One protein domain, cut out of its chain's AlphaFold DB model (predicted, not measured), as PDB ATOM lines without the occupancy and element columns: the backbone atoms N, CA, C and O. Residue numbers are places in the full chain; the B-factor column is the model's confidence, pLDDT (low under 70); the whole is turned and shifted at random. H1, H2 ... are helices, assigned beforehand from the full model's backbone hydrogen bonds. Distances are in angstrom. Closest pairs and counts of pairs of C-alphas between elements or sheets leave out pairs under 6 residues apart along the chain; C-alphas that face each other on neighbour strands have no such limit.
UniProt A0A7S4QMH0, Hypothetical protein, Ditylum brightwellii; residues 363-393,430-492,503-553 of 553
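This is residues 363 to 393, 430 to 492 and 503 to 553 of the 553 residues of the protein "Hypothetical protein" of Ditylum brightwellii (UniProt A0A7S4QMH0). Two helices, H2 and H5, run side by side, and a second pair, H3 and H6, packs over them and crosses them at a steep tilt, H3 on H2 at 49 degrees and H6 on H5 at 42 degrees; H4 lies across one end of this core with H1 packed on it, and H7 folds back from the end of H6 as a hairpin, splayed from it at 36 degrees and touching it with residues 532 to 536 alone. The far end of H5, residues 487 to 491, and the far end of H7, residues 548 to 550, stick out with the residues that follow them. The printed part has 145 residues with seven named helices, H1 to H7 in chain order, and no named strand: its class is all helix. It is compact, with a radius of gyration of the C-alphas of 16.1 A, and spans 54 by 40 by 24 A.

H1, residues 363 to 370, touches H4, residues 452 to 463, at a steep tilt of 43 degrees; their closest C-alphas, those of Ala 366 and Ala 457, are 5.0 A apart. H2, residues 374 to 389, touches H5, residues 465 to 491, the same way at a shallow tilt of 10 degrees, with Ser 386 and Ala 474 closest, C-alphas 4.8 A apart. H3, residues 436 to 448, touches H6, residues 503 to 521, the same way at a shallow tilt of 30 degrees, the closest C-alphas being those of Gly 444 and Ser 511, 5.3 A. H3 touches H4 about perpendicular, at 84 degrees, with residues 445 to 448 alone; the C-alphas of Ile 446 and Cys 454, the closest, are 4.4 A apart. H4 and H5 only just touch, only at the corner, with 3 pairs of C-alphas within 8 A, the closest those of Leu 462 and Cys 468, 5.6 A. H5, H6 and H7, residues 531 to 550, form an up and down bundle, each helix running against the one before it. H6 and H7 form a hairpin, their closest C-alphas, those of Ala 516 and Ala 533, being 5.8 A apart. Every O i to N i+4 pair is within hydrogen-bond range in H1, H3, H4 and H6; in H2 it is 11 of 12, in H5 19 of 23, in H7 11 of 16.

H1 begins at C-alpha 363, (168.375, 188.896, 169.244). From first to last C-alpha H2 measures 22.9 A, H5 39.5 A, H6 27.0 A and H7 27.5 A. H7 ends at C-alpha 550, (200.534, 214.172, 155.918).

The farthest C-alphas, those of Trp 371 and Gly 553, are 55.4 A apart. Residues 394 to 429 and 493 to 502 are not printed, with gaps of 30.1 A and 22.4 A between C-alphas. Of the links printed whole, none is long. Twelve residues have pLDDT under 70: 392 to 393, 492, 544 and 546 to 553.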
ATOM      1  N   PRO A 363     168.993 190.161 168.835       95.00
ATOM      2  CA  PRO A 363     168.375 188.896 169.244       95.00
ATOM      3  C   PRO A 363     167.231 188.431 168.326       95.00
ATOM      4  O   PRO A 363     167.003 187.230 168.190       95.00
ATOM      5  N   HIS A 364     166.527 189.361 167.668       95.75
ATOM      6  CA  HIS A 364     165.414 189.043 166.769       95.75
ATOM      7  C   HIS A 364     165.938 188.401 165.481       95.75
ATOM      8  O   HIS A 364     165.477 187.333 165.081       95.75
ATOM      9  N   LEU A 365     166.948 189.015 164.853       95.75
ATOM     10  CA  LEU A 365     167.587 188.451 163.658       95.75
ATOM     11  C   LEU A 365     168.385 187.181 163.980       95.75
ATOM     12  O   LEU A 365     168.411 186.252 163.170       95.75
ATOM     13  N   ALA A 366     168.983 187.100 165.172       95.62
ATOM     14  CA  ALA A 366     169.653 185.890 165.632       95.62
ATOM     15  C   ALA A 366     168.682 184.705 165.743       95.62
ATOM     16  O   ALA A 366     169.000 183.610 165.279       95.62
ATOM     17  N   LEU A 367     167.473 184.927 166.273       96.44
ATOM     18  CA  LEU A 367     166.424 183.907 166.300       96.44
ATOM     19  C   LEU A 367     166.028 183.449 164.891       96.44
ATOM     20  O   LEU A 367     165.906 182.250 164.657       96.44
ATOM     21  N   LEU A 368     165.889 184.368 163.929       96.56
ATOM     22  CA  LEU A 368     165.606 183.988 162.540       96.56
ATOM     23  C   LEU A 368     166.708 183.080 161.964       96.56
ATOM     24  O   LEU A 368     166.400 182.072 161.330       96.56
ATOM     25  N   CYS A 369     167.982 183.369 162.245       96.31
ATOM     26  CA  CYS A 369     169.091 182.490 161.851       96.31
ATOM     27  C   CYS A 369     168.982 181.100 162.503       96.31
ATOM     28  O   CYS A 369     169.179 180.088 161.831       96.31
ATOM     29  N   LEU A 370     168.627 181.030 163.792       93.31
ATOM     30  CA  LEU A 370     168.400 179.764 164.507       93.31
ATOM     31  C   LEU A 370     167.219 178.963 163.937       93.31
ATOM     32  O   LEU A 370     167.247 177.738 163.925       93.31
ATOM     33  N   TRP A 371     166.217 179.648 163.391       95.94
ATOM     34  CA  TRP A 371     165.083 179.055 162.680       95.94
ATOM     35  C   TRP A 371     165.374 178.713 161.209       95.94
ATOM     36  O   TRP A 371     164.451 178.452 160.434       95.94
ATOM     37  N   GLY A 372     166.648 178.698 160.807       95.44
ATOM     38  CA  GLY A 372     167.070 178.305 159.463       95.44
ATOM     39  C   GLY A 372     166.842 179.374 158.394       95.44
ATOM     40  O   GLY A 372     166.894 179.068 157.207       95.44
ATOM     41  N   LYS A 373     166.601 180.632 158.788       96.38
ATOM     42  CA  LYS A 373     166.450 181.786 157.880       96.38
ATOM     43  C   LYS A 373     167.752 182.555 157.672       96.38
ATOM     44  O   LYS A 373     167.734 183.733 157.338       96.38
ATOM     45  N   THR A 374     168.884 181.887 157.865       96.81
ATOM     46  CA  THR A 374     170.226 182.472 157.794       96.81
ATOM     47  C   THR A 374     170.482 183.185 156.466       96.81
ATOM     48  O   THR A 374     170.882 184.346 156.476       96.81
ATOM     49  N   ASP A 375     170.176 182.538 155.336       96.56
ATOM     50  CA  ASP A 375     170.399 183.120 154.004       96.56
ATOM     51  C   ASP A 375     169.469 184.307 153.725       96.56
ATOM     52  O   ASP A 375     169.916 185.316 153.183       96.56
ATOM     53  N   ASP A 376     168.204 184.238 154.154       96.00
ATOM     54  CA  ASP A 376     167.246 185.344 154.031       96.00
ATOM     55  C   ASP A 376     167.726 186.573 154.835       96.00
ATOM     56  O   ASP A 376     167.695 187.703 154.338       96.00
ATOM     57  N   VAL A 377     168.216 186.355 156.065       96.62
ATOM     58  CA  VAL A 377     168.798 187.407 156.919       96.62
ATOM     59  C   VAL A 377     170.048 187.994 156.267       96.62
ATOM     60  O   VAL A 377     170.159 189.214 156.156       96.62
ATOM     61  N   ALA A 378     170.967 187.147 155.800       97.44
ATOM     62  CA  ALA A 378     172.211 187.580 155.176       97.44
ATOM     63  C   ALA A 378     171.969 188.388 153.897       97.44
ATOM     64  O   ALA A 378     172.570 189.446 153.724       97.44
ATOM     65  N   LEU A 379     171.054 187.939 153.032       96.50
ATOM     66  CA  LEU A 379     170.675 188.647 151.808       96.50
ATOM     67  C   LEU A 379     170.018 189.998 152.105       96.50
ATOM     68  O   LEU A 379     170.321 190.977 151.425       96.50
ATOM     69  N   SER A 380     169.142 190.064 153.114       95.81
ATOM     70  CA  SER A 380     168.513 191.322 153.530       95.81
ATOM     71  C   SER A 380     169.558 192.328 154.029       95.81
ATOM     72  O   SER A 380     169.626 193.449 153.523       95.81
ATOM     73  N   LEU A 381     170.448 191.903 154.936       96.69
ATOM     74  CA  LEU A 381     171.539 192.744 155.439       96.69
ATOM     75  C   LEU A 381     172.485 193.182 154.312       96.69
ATOM     76  O   LEU A 381     172.789 194.366 154.189       96.69
ATOM     77  N   ALA A 382     172.916 192.251 153.459       97.00
ATOM     78  CA  ALA A 382     173.832 192.524 152.355       97.00
ATOM     79  C   ALA A 382     173.247 193.508 151.332       97.00
ATOM     80  O   ALA A 382     173.974 194.370 150.832       97.00
ATOM     81  N   ARG A 383     171.943 193.412 151.033       96.25
ATOM     82  CA  ARG A 383     171.252 194.341 150.128       96.25
ATOM     83  C   ARG A 383     171.257 195.759 150.688       96.25
ATOM     84  O   ARG A 383     171.706 196.665 149.996       96.25
ATOM     85  N   VAL A 384     170.820 195.926 151.936       95.38
ATOM     86  CA  VAL A 384     170.753 197.232 152.608       95.38
ATOM     87  C   VAL A 384     172.143 197.866 152.714       95.38
ATOM     88  O   VAL A 384     172.313 199.045 152.412       95.38
ATOM     89  N   ILE A 385     173.152 197.081 153.103       95.88
ATOM     90  CA  ILE A 385     174.543 197.545 153.192       95.88
ATOM     91  C   ILE A 385     175.059 197.947 151.806       95.88
ATOM     92  O   ILE A 385     175.647 199.011 151.662       95.88
ATOM     93  N   SER A 386     174.812 197.133 150.776       95.81
ATOM     94  CA  SER A 386     175.248 197.437 149.407       95.81
ATOM     95  C   SER A 386     174.638 198.733 148.880       95.81
ATOM     96  O   SER A 386     175.370 199.566 148.361       95.81
ATOM     97  N   GLN A 387     173.324 198.912 149.046       94.75
ATOM     98  CA  GLN A 387     172.604 200.107 148.598       94.75
ATOM     99  C   GLN A 387     173.132 201.383 149.260       94.75
ATOM    100  O   GLN A 387     173.149 202.434 148.632       94.75
ATOM    101  N   ALA A 388     173.610 201.295 150.504       94.38
ATOM    102  CA  ALA A 388     174.200 202.432 151.208       94.38
ATOM    103  C   ALA A 388     175.515 202.930 150.584       94.38
ATOM    104  O   ALA A 388     175.888 204.080 150.796       94.38
ATOM    105  N   PHE A 389     176.220 202.069 149.842       93.75
ATOM    106  CA  PHE A 389     177.523 202.362 149.231       93.75
ATOM    107  C   PHE A 389     177.485 202.355 147.697       93.75
ATOM    108  O   PHE A 389     178.516 202.526 147.045       93.75
ATOM    109  N   GLU A 390     176.311 202.159 147.102       91.31
ATOM    110  CA  GLU A 390     176.095 202.367 145.677       91.31
ATOM    111  C   GLU A 390     175.969 203.875 145.443       91.31
ATOM    112  O   GLU A 390     174.984 204.504 145.820       91.31
ATOM    113  N   CYS A 391     177.016 204.485 144.877       70.31
ATOM    114  CA  CYS A 391     177.009 205.908 144.552       70.31
ATOM    115  C   CYS A 391     175.769 206.242 143.707       70.31
ATOM    116  O   CYS A 391     175.635 205.743 142.593       70.31
ATOM    117  N   ASN A 392     174.926 207.167 144.177       60.69
ATOM    118  CA  ASN A 392     173.762 207.696 143.443       60.69
ATOM    119  C   ASN A 392     174.119 208.450 142.136       60.69
ATOM    120  O   ASN A 392     173.266 209.099 141.534       60.69
ATOM    121  N   GLY A 393     175.377 208.410 141.691       55.50
ATOM    122  CA  GLY A 393     175.838 209.048 140.466       55.50
ATOM    123  C   GLY A 393     176.039 208.025 139.355       55.50
ATOM    124  O   GLY A 393     176.685 207.006 139.570       55.50
ATOM    125  N   THR A 430     158.739 187.621 156.067       88.56
ATOM    126  CA  THR A 430     159.444 188.562 155.201       88.56
ATOM    127  C   THR A 430     160.253 189.483 156.096       88.56
ATOM    128  O   THR A 430     159.702 190.142 156.973       88.56
ATOM    129  N   ILE A 431     161.571 189.496 155.907       90.88
ATOM    130  CA  ILE A 431     162.462 190.373 156.666       90.88
ATOM    131  C   ILE A 431     162.337 191.771 156.052       90.88
ATOM    132  O   ILE A 431     162.641 191.919 154.867       90.88
ATOM    133  N   PRO A 432     161.867 192.778 156.805       90.56
ATOM    134  CA  PRO A 432     161.725 194.128 156.276       90.56
ATOM    135  C   PRO A 432     163.099 194.731 155.970       90.56
ATOM    136  O   PRO A 432     164.109 194.346 156.565       90.56
ATOM    137  N   GLU A 433     163.131 195.685 155.043       91.19
ATOM    138  CA  GLU A 433     164.354 196.409 154.698       91.19
ATOM    139  C   GLU A 433     164.738 197.339 155.848       91.19
ATOM    140  O   GLU A 433     164.083 198.347 156.111       91.19
ATOM    141  N   LEU A 434     165.784 196.950 156.575       93.06
ATOM    142  CA  LEU A 434     166.385 197.756 157.632       93.06
ATOM    143  C   LEU A 434     167.088 198.969 157.026       93.06
ATOM    144  O   LEU A 434     167.399 198.993 155.838       93.06
ATOM    145  N   THR A 435     167.398 199.964 157.851       92.69
ATOM    146  CA  THR A 435     168.280 201.046 157.411       92.69
ATOM    147  C   THR A 435     169.751 200.671 157.563       92.69
ATOM    148  O   THR A 435     170.070 199.811 158.389       92.69
ATOM    149  N   PRO A 436     170.658 201.275 156.770       94.25
ATOM    150  CA  PRO A 436     172.072 200.889 156.746       94.25
ATOM    151  C   PRO A 436     172.760 200.911 158.111       94.25
ATOM    152  O   PRO A 436     173.513 199.997 158.439       94.25
ATOM    153  N   ASP A 437     172.448 201.909 158.934       92.75
ATOM    154  CA  ASP A 437     172.953 202.051 160.300       92.75
ATOM    155  C   ASP A 437     172.522 200.884 161.200       92.75
ATOM    156  O   ASP A 437     173.349 200.282 161.888       92.75
ATOM    157  N   VAL A 438     171.240 200.513 161.149       92.31
ATOM    158  CA  VAL A 438     170.687 199.398 161.928       92.31
ATOM    159  C   VAL A 438     171.235 198.067 161.417       92.31
ATOM    160  O   VAL A 438     171.641 197.228 162.220       92.31
ATOM    161  N   ALA A 439     171.305 197.874 160.097       95.12
ATOM    162  CA  ALA A 439     171.838 196.660 159.484       95.12
ATOM    163  C   ALA A 439     173.305 196.414 159.876       95.12
ATOM    164  O   ALA A 439     173.648 195.309 160.306       95.12
ATOM    165  N   LEU A 440     174.155 197.444 159.798       95.44
ATOM    166  CA  LEU A 440     175.556 197.365 160.221       95.44
ATOM    167  C   LEU A 440     175.694 197.164 161.730       95.44
ATOM    168  O   LEU A 440     176.511 196.353 162.157       95.44
ATOM    169  N   THR A 441     174.870 197.832 162.542       94.25
ATOM    170  CA  THR A 441     174.881 197.650 164.003       94.25
ATOM    171  C   THR A 441     174.527 196.215 164.384       94.25
ATOM    172  O   THR A 441     175.234 195.591 165.174       94.25
ATOM    173  N   VAL A 442     173.473 195.648 163.787       94.44
ATOM    174  CA  VAL A 442     173.072 194.259 164.047       94.44
ATOM    175  C   VAL A 442     174.134 193.280 163.579       94.44
ATOM    176  O   VAL A 442     174.493 192.373 164.328       94.44
ATOM    177  N   LEU A 443     174.666 193.460 162.368       96.69
ATOM    178  CA  LEU A 443     175.743 192.613 161.867       96.69
ATOM    179  C   LEU A 443     176.971 192.694 162.782       96.69
ATOM    180  O   LEU A 443     177.528 191.664 163.157       96.69
ATOM    181  N   GLY A 444     177.345 193.899 163.210       95.44
ATOM    182  CA  GLY A 444     178.419 194.146 164.162       95.44
ATOM    183  C   GLY A 444     178.203 193.429 165.497       95.44
ATOM    184  O   GLY A 444     179.150 192.820 166.000       95.44
ATOM    185  N   CYS A 445     176.977 193.444 166.035       94.00
ATOM    186  CA  CYS A 445     176.575 192.702 167.235       94.00
ATOM    187  C   CYS A 445     176.634 191.185 167.030       94.00
ATOM    188  O   CYS A 445     177.211 190.478 167.850       94.00
ATOM    189  N   ILE A 446     176.109 190.659 165.923       94.94
ATOM    190  CA  ILE A 446     176.201 189.226 165.615       94.94
ATOM    191  C   ILE A 446     177.677 188.802 165.551       94.94
ATOM    192  O   ILE A 446     178.081 187.812 166.162       94.94
ATOM    193  N   LEU A 447     178.514 189.599 164.881       95.12
ATOM    194  CA  LEU A 447     179.938 189.327 164.733       95.12
ATOM    195  C   LEU A 447     180.728 189.479 166.038       95.12
ATOM    196  O   LEU A 447     181.622 188.667 166.278       95.12
ATOM    197  N   SER A 448     180.423 190.441 166.914       92.69
ATOM    198  CA  SER A 448     181.072 190.527 168.234       92.69
ATOM    199  C   SER A 448     180.607 189.414 169.174       92.69
ATOM    200  O   SER A 448     181.420 188.850 169.904       92.69
ATOM    201  N   GLY A 449     179.337 189.018 169.089       90.69
ATOM    202  CA  GLY A 449     178.730 188.008 169.949       90.69
ATOM    203  C   GLY A 449     178.601 188.474 171.404       90.69
ATOM    204  O   GLY A 449     179.138 187.794 172.280       90.69
ATOM    205  N   PRO A 450     177.929 189.613 171.681       84.31
ATOM    206  CA  PRO A 450     177.744 190.122 173.039       84.31
ATOM    207  C   PRO A 450     176.867 189.182 173.874       84.31
ATOM    208  O   PRO A 450     176.960 189.170 175.099       84.31
ATOM    209  N   ASP A 451     176.042 188.370 173.212       85.06
ATOM    210  CA  ASP A 451     175.194 187.362 173.824       85.06
ATOM    211  C   ASP A 451     175.256 186.016 173.060       85.06
ATOM    212  O   ASP A 451     175.658 185.974 171.888       85.06
ATOM    213  N   PRO A 452     174.846 184.897 173.691       83.62
ATOM    214  CA  PRO A 452     174.916 183.566 173.086       83.62
ATOM    215  C   PRO A 452     174.101 183.387 171.793       83.62
ATOM    216  O   PRO A 452     174.502 182.594 170.942       83.62
ATOM    217  N   SER A 453     172.984 184.107 171.612       86.50
ATOM    218  CA  SER A 453     172.183 184.003 170.380       86.50
ATOM    219  C   SER A 453     172.933 184.584 169.189       86.50
ATOM    220  O   SER A 453     173.000 183.944 168.142       86.50
ATOM    221  N   CYS A 454     173.586 185.733 169.377       91.00
ATOM    222  CA  CYS A 454     174.463 186.333 168.378       91.00
ATOM    223  C   CYS A 454     175.621 185.394 168.015       91.00
ATOM    224  O   CYS A 454     175.926 185.226 166.838       91.00
ATOM    225  N   VAL A 455     176.227 184.721 168.999       91.31
ATOM    226  CA  VAL A 455     177.292 183.733 168.748       91.31
ATOM    227  C   VAL A 455     176.789 182.559 167.904       91.31
ATOM    228  O   VAL A 455     177.469 182.155 166.961       91.31
ATOM    229  N   ALA A 456     175.608 182.026 168.216       89.50
ATOM    230  CA  ALA A 456     175.021 180.928 167.457       89.50
ATOM    231  C   ALA A 456     174.624 181.365 166.036       89.50
ATOM    232  O   ALA A 456     174.957 180.681 165.071       89.50
ATOM    233  N   ALA A 457     174.008 182.541 165.892       94.06
ATOM    234  CA  ALA A 457     173.670 183.130 164.598       94.06
ATOM    235  C   ALA A 457     174.915 183.391 163.741       94.06
ATOM    236  O   ALA A 457     174.919 183.075 162.555       94.06
ATOM    237  N   ARG A 458     176.004 183.885 164.344       96.31
ATOM    238  CA  ARG A 458     177.311 184.014 163.689       96.31
ATOM    239  C   ARG A 458     177.819 182.665 163.193       96.31
ATOM    240  O   ARG A 458     178.283 182.584 162.062       96.31
ATOM    241  N   GLY A 459     177.715 181.617 164.013       94.19
ATOM    242  CA  GLY A 459     178.038 180.249 163.606       94.19
ATOM    243  C   GLY A 459     177.249 179.819 162.368       94.19
ATOM    244  O   GLY A 459     177.848 179.367 161.395       94.19
ATOM    245  N   SER A 460     175.933 180.050 162.356       95.50
ATOM    246  CA  SER A 460     175.077 179.764 161.199       95.50
ATOM    247  C   SER A 460     175.472 180.567 159.954       95.50
ATOM    248  O   SER A 460     175.568 179.995 158.869       95.50
ATOM    249  N   LEU A 461     175.734 181.872 160.098       96.38
ATOM    250  CA  LEU A 461     176.146 182.749 158.992       96.38
ATOM    251  C   LEU A 461     177.472 182.307 158.368       96.38
ATOM    252  O   LEU A 461     177.608 182.332 157.151       96.38
ATOM    253  N   LEU A 462     178.439 181.901 159.192       95.44
ATOM    254  CA  LEU A 462     179.749 181.433 158.730       95.44
ATOM    255  C   LEU A 462     179.688 180.024 158.132       95.44
ATOM    256  O   LEU A 462     180.460 179.716 157.227       95.44
ATOM    257  N   ALA A 463     178.781 179.175 158.622       95.25
ATOM    258  CA  ALA A 463     178.563 177.838 158.079       95.25
ATOM    259  C   ALA A 463     177.883 177.870 156.698       95.25
ATOM    260  O   ALA A 463     178.153 177.003 155.865       95.25
ATOM    261  N   SER A 464     177.028 178.864 156.426       96.69
ATOM    262  CA  SER A 464     176.454 179.062 155.092       96.69
ATOM    263  C   SER A 464     177.409 179.839 154.185       96.69
ATOM    264  O   SER A 464     177.639 181.038 154.350       96.69
ATOM    265  N   ARG A 465     177.921 179.158 153.153       95.81
ATOM    266  CA  ARG A 465     178.768 179.768 152.121       95.81
ATOM    267  C   ARG A 465     178.080 180.951 151.436       95.81
ATOM    268  O   ARG A 465     178.715 181.982 151.249       95.81
ATOM    269  N   ILE A 466     176.793 180.808 151.108       96.44
ATOM    270  CA  ILE A 466     176.005 181.849 150.435       96.44
ATOM    271  C   ILE A 466     175.919 183.081 151.335       96.44
ATOM    272  O   ILE A 466     176.304 184.167 150.914       96.44
ATOM    273  N   SER A 467     175.474 182.901 152.584       96.81
ATOM    274  CA  SER A 467     175.373 183.985 153.570       96.81
ATOM    275  C   SER A 467     176.698 184.719 153.771       96.81
ATOM    276  O   SER A 467     176.735 185.950 153.788       96.81
ATOM    277  N   CYS A 468     177.791 183.968 153.909       95.88
ATOM    278  CA  CYS A 468     179.113 184.541 154.107       95.88
ATOM    279  C   CYS A 468     179.555 185.361 152.885       95.88
ATOM    280  O   CYS A 468     179.905 186.525 153.051       95.88
ATOM    281  N   GLU A 469     179.464 184.804 151.671       96.19
ATOM    282  CA  GLU A 469     179.878 185.478 150.432       96.19
ATOM    283  C   GLU A 469     179.067 186.757 150.158       96.19
ATOM    284  O   GLU A 469     179.643 187.777 149.780       96.19
ATOM    285  N   VAL A 470     177.744 186.757 150.379       97.50
ATOM    286  CA  VAL A 470     176.918 187.952 150.111       97.50
ATOM    287  C   VAL A 470     177.202 189.089 151.090       97.50
ATOM    288  O   VAL A 470     177.302 190.242 150.665       97.50
ATOM    289  N   ILE A 471     177.382 188.785 152.380       97.50
ATOM    290  CA  ILE A 471     177.752 189.788 153.387       97.50
ATOM    291  C   ILE A 471     179.157 190.317 153.098       97.50
ATOM    292  O   ILE A 471     179.392 191.522 153.148       97.50
ATOM    293  N   GLU A 472     180.086 189.425 152.769       95.81
ATOM    294  CA  GLU A 472     181.463 189.773 152.441       95.81
ATOM    295  C   GLU A 472     181.538 190.728 151.242       95.81
ATOM    296  O   GLU A 472     182.198 191.764 151.326       95.81
ATOM    297  N   ASN A 473     180.801 190.436 150.168       95.75
ATOM    298  CA  ASN A 473     180.726 191.296 148.987       95.75
ATOM    299  C   ASN A 473     180.107 192.666 149.308       95.75
ATOM    300  O   ASN A 473     180.618 193.692 148.856       95.75
ATOM    301  N   ALA A 474     179.033 192.700 150.105       96.31
ATOM    302  CA  ALA A 474     178.387 193.949 150.508       96.31
ATOM    303  C   ALA A 474     179.317 194.842 151.343       96.31
ATOM    304  O   ALA A 474     179.409 196.042 151.101       96.31
ATOM    305  N   LEU A 475     180.053 194.256 152.291       96.00
ATOM    306  CA  LEU A 475     181.040 194.977 153.094       96.00
ATOM    307  C   LEU A 475     182.258 195.413 152.264       96.00
ATOM    308  O   LEU A 475     182.795 196.495 152.490       96.00
ATOM    309  N   GLY A 476     182.657 194.627 151.260       93.81
ATOM    310  CA  GLY A 476     183.705 195.002 150.309       93.81
ATOM    311  C   GLY A 476     183.373 196.280 149.528       93.81
ATOM    312  O   GLY A 476     184.251 197.120 149.334       93.81
ATOM    313  N   LYS A 477     182.101 196.493 149.152       94.25
ATOM    314  CA  LYS A 477     181.649 197.750 148.517       94.25
ATOM    315  C   LYS A 477     181.924 198.980 149.388       94.25
ATOM    316  O   LYS A 477     182.327 200.010 148.857       94.25
ATOM    317  N   ALA A 478     181.791 198.859 150.711       91.38
ATOM    318  CA  ALA A 478     182.093 199.948 151.641       91.38
ATOM    319  C   ALA A 478     183.568 200.374 151.582       91.38
ATOM    320  O   ALA A 478     183.871 201.566 151.619       91.38
ATOM    321  N   MET A 479     184.490 199.415 151.434       89.81
ATOM    322  CA  MET A 479     185.918 199.713 151.271       89.81
ATOM    323  C   MET A 479     186.200 200.448 149.958       89.81
ATOM    324  O   MET A 479     186.944 201.427 149.950       89.81
ATOM    325  N   PHE A 480     185.585 200.014 148.854       90.81
ATOM    326  CA  PHE A 480     185.726 200.701 147.567       90.81
ATOM    327  C   PHE A 480     185.181 202.129 147.618       90.81
ATOM    328  O   PHE A 480     185.809 203.048 147.090       90.81
ATOM    329  N   PHE A 481     184.043 202.327 148.284       91.56
ATOM    330  CA  PHE A 481     183.463 203.648 148.495       91.56
ATOM    331  C   PHE A 481     184.377 204.548 149.342       91.56
ATOM    332  O   PHE A 481     184.622 205.701 148.985       91.56
ATOM    333  N   ALA A 482     184.973 204.004 150.406       90.31
ATOM    334  CA  ALA A 482     185.966 204.711 151.210       90.31
ATOM    335  C   ALA A 482     187.186 205.138 150.375       90.31
ATOM    336  O   ALA A 482     187.624 206.287 150.443       90.31
ATOM    337  N   ASP A 483     187.708 204.240 149.537       89.44
ATOM    338  CA  ASP A 483     188.801 204.539 148.605       89.44
ATOM    339  C   ASP A 483     188.442 205.641 147.608       89.44
ATOM    340  O   ASP A 483     189.270 206.500 147.288       89.44
ATOM    341  N   PHE A 484     187.211 205.618 147.101       89.56
ATOM    342  CA  PHE A 484     186.708 206.634 146.189       89.56
ATOM    343  C   PHE A 484     186.664 208.017 146.848       89.56
ATOM    344  O   PHE A 484     187.138 208.989 146.251       89.56
ATOM    345  N   ILE A 485     186.171 208.105 148.086       88.06
ATOM    346  CA  ILE A 485     186.156 209.349 148.868       88.06
ATOM    347  C   ILE A 485     187.581 209.873 149.080       88.06
ATOM    348  O   ILE A 485     187.859 211.044 148.808       88.06
ATOM    349  N   LEU A 486     188.507 209.005 149.502       86.06
ATOM    350  CA  LEU A 486     189.899 209.388 149.753       86.06
ATOM    351  C   LEU A 486     190.583 209.942 148.495       86.06
ATOM    352  O   LEU A 486     191.278 210.954 148.578       86.06
ATOM    353  N   LYS A 487     190.356 209.321 147.327       87.62
ATOM    354  CA  LYS A 487     190.899 209.775 146.030       87.62
ATOM    355  C   LYS A 487     190.261 211.076 145.539       87.62
ATOM    356  O   LYS A 487     190.939 211.905 144.937       87.62
ATOM    357  N   SER A 488     188.961 211.253 145.764       85.81
ATOM    358  CA  SER A 488     188.226 212.439 145.308       85.81
ATOM    359  C   SER A 488     188.648 213.690 146.079       85.81
ATOM    360  O   SER A 488     188.879 214.735 145.468       85.81
ATOM    361  N   ASN A 489     188.873 213.556 147.390       78.25
ATOM    362  CA  ASN A 489     189.376 214.641 148.236       78.25
ATOM    363  C   ASN A 489     190.793 215.096 147.864       78.25
ATOM    364  O   ASN A 489     191.137 216.253 148.087       78.25
ATOM    365  N   THR A 490     191.614 214.226 147.268       78.38
ATOM    366  CA  THR A 490     192.975 214.604 146.850       78.38
ATOM    367  C   THR A 490     192.985 215.503 145.609       78.38
ATOM    368  O   THR A 490     193.928 216.262 145.420       78.38
ATOM    369  N   ASN A 491     191.950 215.426 144.760       76.38
ATOM    370  CA  ASN A 491     191.980 215.998 143.410       76.38
ATOM    371  C   ASN A 491     191.060 217.212 143.194       76.38
ATOM    372  O   ASN A 491     191.250 217.935 142.217       76.38
ATOM    373  N   ARG A 492     190.059 217.461 144.052       61.44
ATOM    374  CA  ARG A 492     189.165 218.629 143.941       61.44
ATOM    375  C   ARG A 492     188.753 219.122 145.327       61.44
ATOM    376  O   ARG A 492     188.071 218.412 146.056       61.44
ATOM    377  N   SER A 503     180.967 207.462 159.622       91.94
ATOM    378  CA  SER A 503     180.585 206.491 160.653       91.94
ATOM    379  C   SER A 503     180.092 205.164 160.056       91.94
ATOM    380  O   SER A 503     180.511 204.090 160.498       91.94
ATOM    381  N   LEU A 504     179.273 205.216 158.996       93.12
ATOM    382  CA  LEU A 504     178.812 204.022 158.276       93.12
ATOM    383  C   LEU A 504     179.974 203.250 157.639       93.12
ATOM    384  O   LEU A 504     180.048 202.029 157.784       93.12
ATOM    385  N   ILE A 505     180.903 203.949 156.979       93.94
ATOM    386  CA  ILE A 505     182.097 203.344 156.374       93.94
ATOM    387  C   ILE A 505     182.941 202.635 157.435       93.94
ATOM    388  O   ILE A 505     183.342 201.485 157.241       93.94
ATOM    389  N   LEU A 506     183.204 203.299 158.565       93.12
ATOM    390  CA  LEU A 506     184.009 202.735 159.648       93.12
ATOM    391  C   LEU A 506     183.345 201.493 160.252       93.12
ATOM    392  O   LEU A 506     184.011 200.472 160.425       93.12
ATOM    393  N   SER A 507     182.033 201.543 160.495       94.31
ATOM    394  CA  SER A 507     181.257 200.406 161.008       94.31
ATOM    395  C   SER A 507     181.254 199.213 160.038       94.31
ATOM    396  O   SER A 507     181.412 198.056 160.450       94.31
ATOM    397  N   ALA A 508     181.160 199.476 158.730       95.56
ATOM    398  CA  ALA A 508     181.277 198.448 157.699       95.56
ATOM    399  C   ALA A 508     182.687 197.835 157.652       95.56
ATOM    400  O   ALA A 508     182.819 196.611 157.638       95.56
ATOM    401  N   CYS A 509     183.742 198.652 157.706       93.31
ATOM    402  CA  CYS A 509     185.126 198.169 157.731       93.31
ATOM    403  C   CYS A 509     185.425 197.333 158.987       93.31
ATOM    404  O   CYS A 509     186.060 196.280 158.897       93.31
ATOM    405  N   GLU A 510     184.938 197.758 160.156       93.50
ATOM    406  CA  GLU A 510     185.062 196.998 161.402       93.50
ATOM    407  C   GLU A 510     184.350 195.641 161.301       93.50
ATOM    408  O   GLU A 510     184.928 194.598 161.629       93.50
ATOM    409  N   SER A 511     183.113 195.642 160.799       95.44
ATOM    410  CA  SER A 511     182.340 194.420 160.569       95.44
ATOM    411  C   SER A 511     183.045 193.488 159.581       95.44
ATOM    412  O   SER A 511     183.112 192.282 159.817       95.44
ATOM    413  N   TYR A 512     183.653 194.033 158.524       95.19
ATOM    414  CA  TYR A 512     184.426 193.263 157.548       95.19
ATOM    415  C   TYR A 512     185.642 192.589 158.181       95.19
ATOM    416  O   TYR A 512     185.851 191.386 158.007       95.19
ATOM    417  N   GLY A 513     186.399 193.331 158.994       92.00
ATOM    418  CA  GLY A 513     187.536 192.789 159.732       92.00
ATOM    419  C   GLY A 513     187.132 191.662 160.678       92.00
ATOM    420  O   GLY A 513     187.746 190.594 160.667       92.00
ATOM    421  N   ARG A 514     186.053 191.847 161.452       93.75
ATOM    422  CA  ARG A 514     185.525 190.800 162.345       93.75
ATOM    423  C   ARG A 514     185.078 189.562 161.568       93.75
ATOM    424  O   ARG A 514     185.403 188.449 161.977       93.75
ATOM    425  N   LEU A 515     184.357 189.736 160.458       94.50
ATOM    426  CA  LEU A 515     183.909 188.628 159.609       94.50
ATOM    427  C   LEU A 515     185.101 187.825 159.074       94.50
ATOM    428  O   LEU A 515     185.112 186.601 159.195       94.50
ATOM    429  N   ALA A 516     186.118 188.508 158.544       91.69
ATOM    430  CA  ALA A 516     187.322 187.871 158.021       91.69
ATOM    431  C   ALA A 516     188.077 187.084 159.108       91.69
ATOM    432  O   ALA A 516     188.471 185.940 158.874       91.69
ATOM    433  N   LEU A 517     188.213 187.652 160.314       89.75
ATOM    434  CA  LEU A 517     188.838 186.974 161.453       89.75
ATOM    435  C   LEU A 517     188.077 185.711 161.866       89.75
ATOM    436  O   LEU A 517     188.694 184.670 162.083       89.75
ATOM    437  N   HIS A 518     186.745 185.770 161.948       91.44
ATOM    438  CA  HIS A 518     185.946 184.593 162.300       91.44
ATOM    439  C   HIS A 518     185.975 183.517 161.212       91.44
ATOM    440  O   HIS A 518     186.077 182.336 161.534       91.44
ATOM    441  N   LYS A 519     185.930 183.908 159.933       90.69
ATOM    442  CA  LYS A 519     186.059 182.986 158.794       90.69
ATOM    443  C   LYS A 519     187.389 182.236 158.835       90.69
ATOM    444  O   LYS A 519     187.425 181.038 158.570       90.69
ATOM    445  N   GLU A 520     188.468 182.922 159.204       88.31
ATOM    446  CA  GLU A 520     189.777 182.298 159.375       88.31
ATOM    447  C   GLU A 520     189.828 181.388 160.606       88.31
ATOM    448  O   GLU A 520     190.308 180.264 160.515       88.31
ATOM    449  N   ALA A 521     189.252 181.818 161.732       87.56
ATOM    450  CA  ALA A 521     189.176 181.008 162.949       87.56
ATOM    451  C   ALA A 521     188.383 179.697 162.767       87.56
ATOM    452  O   ALA A 521     188.588 178.749 163.524       87.56
ATOM    453  N   MET A 522     187.488 179.628 161.775       87.44
ATOM    454  CA  MET A 522     186.757 178.408 161.411       87.44
ATOM    455  C   MET A 522     187.588 177.417 160.582       87.44
ATOM    456  O   MET A 522     187.229 176.240 160.503       87.44
ATOM    457  N   LYS A 523     188.699 177.840 159.965       87.50
ATOM    458  CA  LYS A 523     189.560 176.929 159.205       87.50
ATOM    459  C   LYS A 523     190.385 176.073 160.161       87.50
ATOM    460  O   LYS A 523     191.055 176.565 161.063       87.50
ATOM    461  N   SER A 524     190.375 174.762 159.935       79.62
ATOM    462  CA  SER A 524     191.244 173.834 160.662       79.62
ATOM    463  C   SER A 524     192.673 173.947 160.120       79.62
ATOM    464  O   SER A 524     193.004 173.321 159.118       79.62
ATOM    465  N   GLY A 525     193.517 174.772 160.741       82.44
ATOM    466  CA  GLY A 525     194.901 174.961 160.302       82.44
ATOM    467  C   GLY A 525     195.688 175.979 161.131       82.44
ATOM    468  O   GLY A 525     195.134 176.590 162.048       82.44
ATOM    469  N   PRO A 526     196.993 176.157 160.850       81.00
ATOM    470  CA  PRO A 526     197.747 177.278 161.397       81.00
ATOM    471  C   PRO A 526     197.067 178.582 160.973       81.00
ATOM    472  O   PRO A 526     196.816 178.791 159.789       81.00
ATOM    473  N   THR A 527     196.768 179.444 161.942       77.12
ATOM    474  CA  THR A 527     196.090 180.723 161.718       77.12
ATOM    475  C   THR A 527     196.976 181.632 160.872       77.12
ATOM    476  O   THR A 527     197.891 182.273 161.395       77.12
ATOM    477  N   CYS A 528     196.734 181.685 159.567       79.44
ATOM    478  CA  CYS A 528     197.307 182.693 158.690       79.44
ATOM    479  C   CYS A 528     196.220 183.719 158.376       79.44
ATOM    480  O   CYS A 528     195.077 183.362 158.136       79.44
ATOM    481  N   LEU A 529     196.541 185.013 158.394       77.44
ATOM    482  CA  LEU A 529     195.579 186.020 157.938       77.44
ATOM    483  C   LEU A 529     195.202 185.697 156.485       77.44
ATOM    484  O   LEU A 529     196.092 185.574 155.638       77.44
ATOM    485  N   ASN A 530     193.909 185.550 156.192       79.81
ATOM    486  CA  ASN A 530     193.463 185.409 154.811       79.81
ATOM    487  C   ASN A 530     193.819 186.673 154.014       79.81
ATOM    488  O   ASN A 530     193.989 187.760 154.573       79.81
ATOM    489  N   ASP A 531     193.924 186.545 152.693       83.31
ATOM    490  CA  ASP A 531     194.348 187.662 151.839       83.31
ATOM    491  C   ASP A 531     193.403 188.863 151.930       83.31
ATOM    492  O   ASP A 531     193.827 190.001 151.766       83.31
ATOM    493  N   GLN A 532     192.147 188.633 152.304       76.56
ATOM    494  CA  GLN A 532     191.146 189.670 152.542       76.56
ATOM    495  C   GLN A 532     191.423 190.456 153.830       76.56
ATOM    496  O   GLN A 532     191.454 191.682 153.791       76.56
ATOM    497  N   ALA A 533     191.714 189.789 154.954       78.44
ATOM    498  CA  ALA A 533     192.145 190.474 156.171       78.44
ATOM    499  C   ALA A 533     193.492 191.171 155.965       78.44
ATOM    500  O   ALA A 533     193.670 192.287 156.445       78.44
ATOM    501  N   LYS A 534     194.424 190.572 155.207       84.50
ATOM    502  CA  LYS A 534     195.665 191.255 154.803       84.50
ATOM    503  C   LYS A 534     195.373 192.504 153.977       84.50
ATOM    504  O   LYS A 534     195.983 193.535 154.229       84.50
ATOM    505  N   THR A 535     194.438 192.427 153.031       84.12
ATOM    506  CA  THR A 535     194.031 193.561 152.190       84.12
ATOM    507  C   THR A 535     193.422 194.666 153.041       84.12
ATOM    508  O   THR A 535     193.856 195.808 152.936       84.12
ATOM    509  N   LEU A 536     192.498 194.336 153.949       79.69
ATOM    510  CA  LEU A 536     191.915 195.300 154.881       79.69
ATOM    511  C   LEU A 536     192.982 195.926 155.789       79.69
ATOM    512  O   LEU A 536     193.027 197.143 155.925       79.69
ATOM    513  N   LEU A 537     193.872 195.127 156.383       82.94
ATOM    514  CA  LEU A 537     194.943 195.636 157.245       82.94
ATOM    515  C   LEU A 537     195.925 196.517 156.470       82.94
ATOM    516  O   LEU A 537     196.286 197.591 156.948       82.94
ATOM    517  N   SER A 538     196.328 196.101 155.269       83.69
ATOM    518  CA  SER A 538     197.177 196.890 154.373       83.69
ATOM    519  C   SER A 538     196.495 198.191 153.960       83.69
ATOM    520  O   SER A 538     197.161 199.215 153.828       83.69
ATOM    521  N   TRP A 539     195.178 198.165 153.766       82.62
ATOM    522  CA  TRP A 539     194.388 199.342 153.435       82.62
ATOM    523  C   TRP A 539     194.315 200.318 154.616       82.62
ATOM    524  O   TRP A 539     194.701 201.477 154.472       82.62
ATOM    525  N   ILE A 540     193.931 199.844 155.808       78.50
ATOM    526  CA  ILE A 540     193.860 200.661 157.031       78.50
ATOM    527  C   ILE A 540     195.225 201.293 157.330       78.50
ATOM    528  O   ILE A 540     195.322 202.502 157.549       78.50
ATOM    529  N   THR A 541     196.293 200.492 157.311       79.62
ATOM    530  CA  THR A 541     197.648 200.974 157.614       79.62
ATOM    531  C   THR A 541     198.172 201.915 156.537       79.62
ATOM    532  O   THR A 541     198.621 203.008 156.867       79.62
ATOM    533  N   GLY A 542     198.076 201.539 155.260       75.38
ATOM    534  CA  GLY A 542     198.655 202.281 154.139       75.38
ATOM    535  C   GLY A 542     197.910 203.560 153.758       75.38
ATOM    536  O   GLY A 542     198.537 204.524 153.328       75.38
ATOM    537  N   LYS A 543     196.580 203.585 153.890       74.62
ATOM    538  CA  LYS A 543     195.746 204.697 153.405       74.62
ATOM    539  C   LYS A 543     195.167 205.548 154.521       74.62
ATOM    540  O   LYS A 543     195.124 206.763 154.367       74.62
ATOM    541  N   LEU A 544     194.754 204.951 155.633       68.25
ATOM    542  CA  LEU A 544     194.044 205.671 156.691       68.25
ATOM    543  C   LEU A 544     195.025 206.326 157.675       68.25
ATOM    544  O   LEU A 544     194.938 207.524 157.937       68.25
ATOM    545  N   ILE A 545     196.024 205.570 158.144       71.62
ATOM    546  CA  ILE A 545     197.018 206.075 159.105       71.62
ATOM    547  C   ILE A 545     197.987 207.063 158.437       71.62
ATOM    548  O   ILE A 545     198.163 208.174 158.937       71.62
ATOM    549  N   PHE A 546     198.578 206.717 157.287       62.12
ATOM    550  CA  PHE A 546     199.565 207.592 156.631       62.12
ATOM    551  C   PHE A 546     198.971 208.901 156.092       62.12
ATOM    552  O   PHE A 546     199.632 209.936 156.157       62.12
ATOM    553  N   SER A 547     197.717 208.902 155.627       57.16
ATOM    554  CA  SER A 547     197.074 210.141 155.156       57.16
ATOM    555  C   SER A 547     196.799 211.125 156.297       57.16
ATOM    556  O   SER A 547     196.880 212.331 156.085       57.16
ATOM    557  N   SER A 548     196.556 210.635 157.521       54.59
ATOM    558  CA  SER A 548     196.371 211.492 158.706       54.59
ATOM    559  C   SER A 548     197.657 212.204 159.148       54.59
ATOM    560  O   SER A 548     197.605 213.289 159.726       54.59
ATOM    561  N   HIS A 549     198.822 211.617 158.849       55.28
ATOM    562  CA  HIS A 549     200.120 212.191 159.198       55.28
ATOM    563  C   HIS A 549     200.574 213.281 158.220       55.28
ATOM    564  O   HIS A 549     201.238 214.224 158.641       55.28
ATOM    565  N   ASN A 550     200.177 213.191 156.948       53.53
ATOM    566  CA  ASN A 550     200.534 214.172 155.918       53.53
ATOM    567  C   ASN A 550     199.609 215.401 155.873       53.53
ATOM    568  O   ASN A 550     199.949 216.369 155.204       53.53
ATOM    569  N   SER A 551     198.468 215.405 156.574       48.62
ATOM    570  CA  SER A 551     197.538 216.552 156.590       48.62
ATOM    571  C   SER A 551     197.796 217.565 157.720       48.62
ATOM    572  O   SER A 551     196.988 218.472 157.912       48.62
ATOM    573  N   LYS A 552     198.867 217.396 158.509       44.66
ATOM    574  CA  LYS A 552     199.298 218.333 159.570       44.66
ATOM    575  C   LYS A 552     200.570 219.125 159.208       44.66
ATOM    576  O   LYS A 552     201.185 219.698 160.106       44.66
ATOM    577  N   GLY A 553     200.971 219.120 157.936       39.00
ATOM    578  CA  GLY A 553     202.104 219.888 157.402       39.00
ATOM    579  C   GLY A 553     201.654 221.161 156.712       39.00
ATOM    580  O   GLY A 553     200.702 221.054 155.907       39.00
TER     581      GLY A 553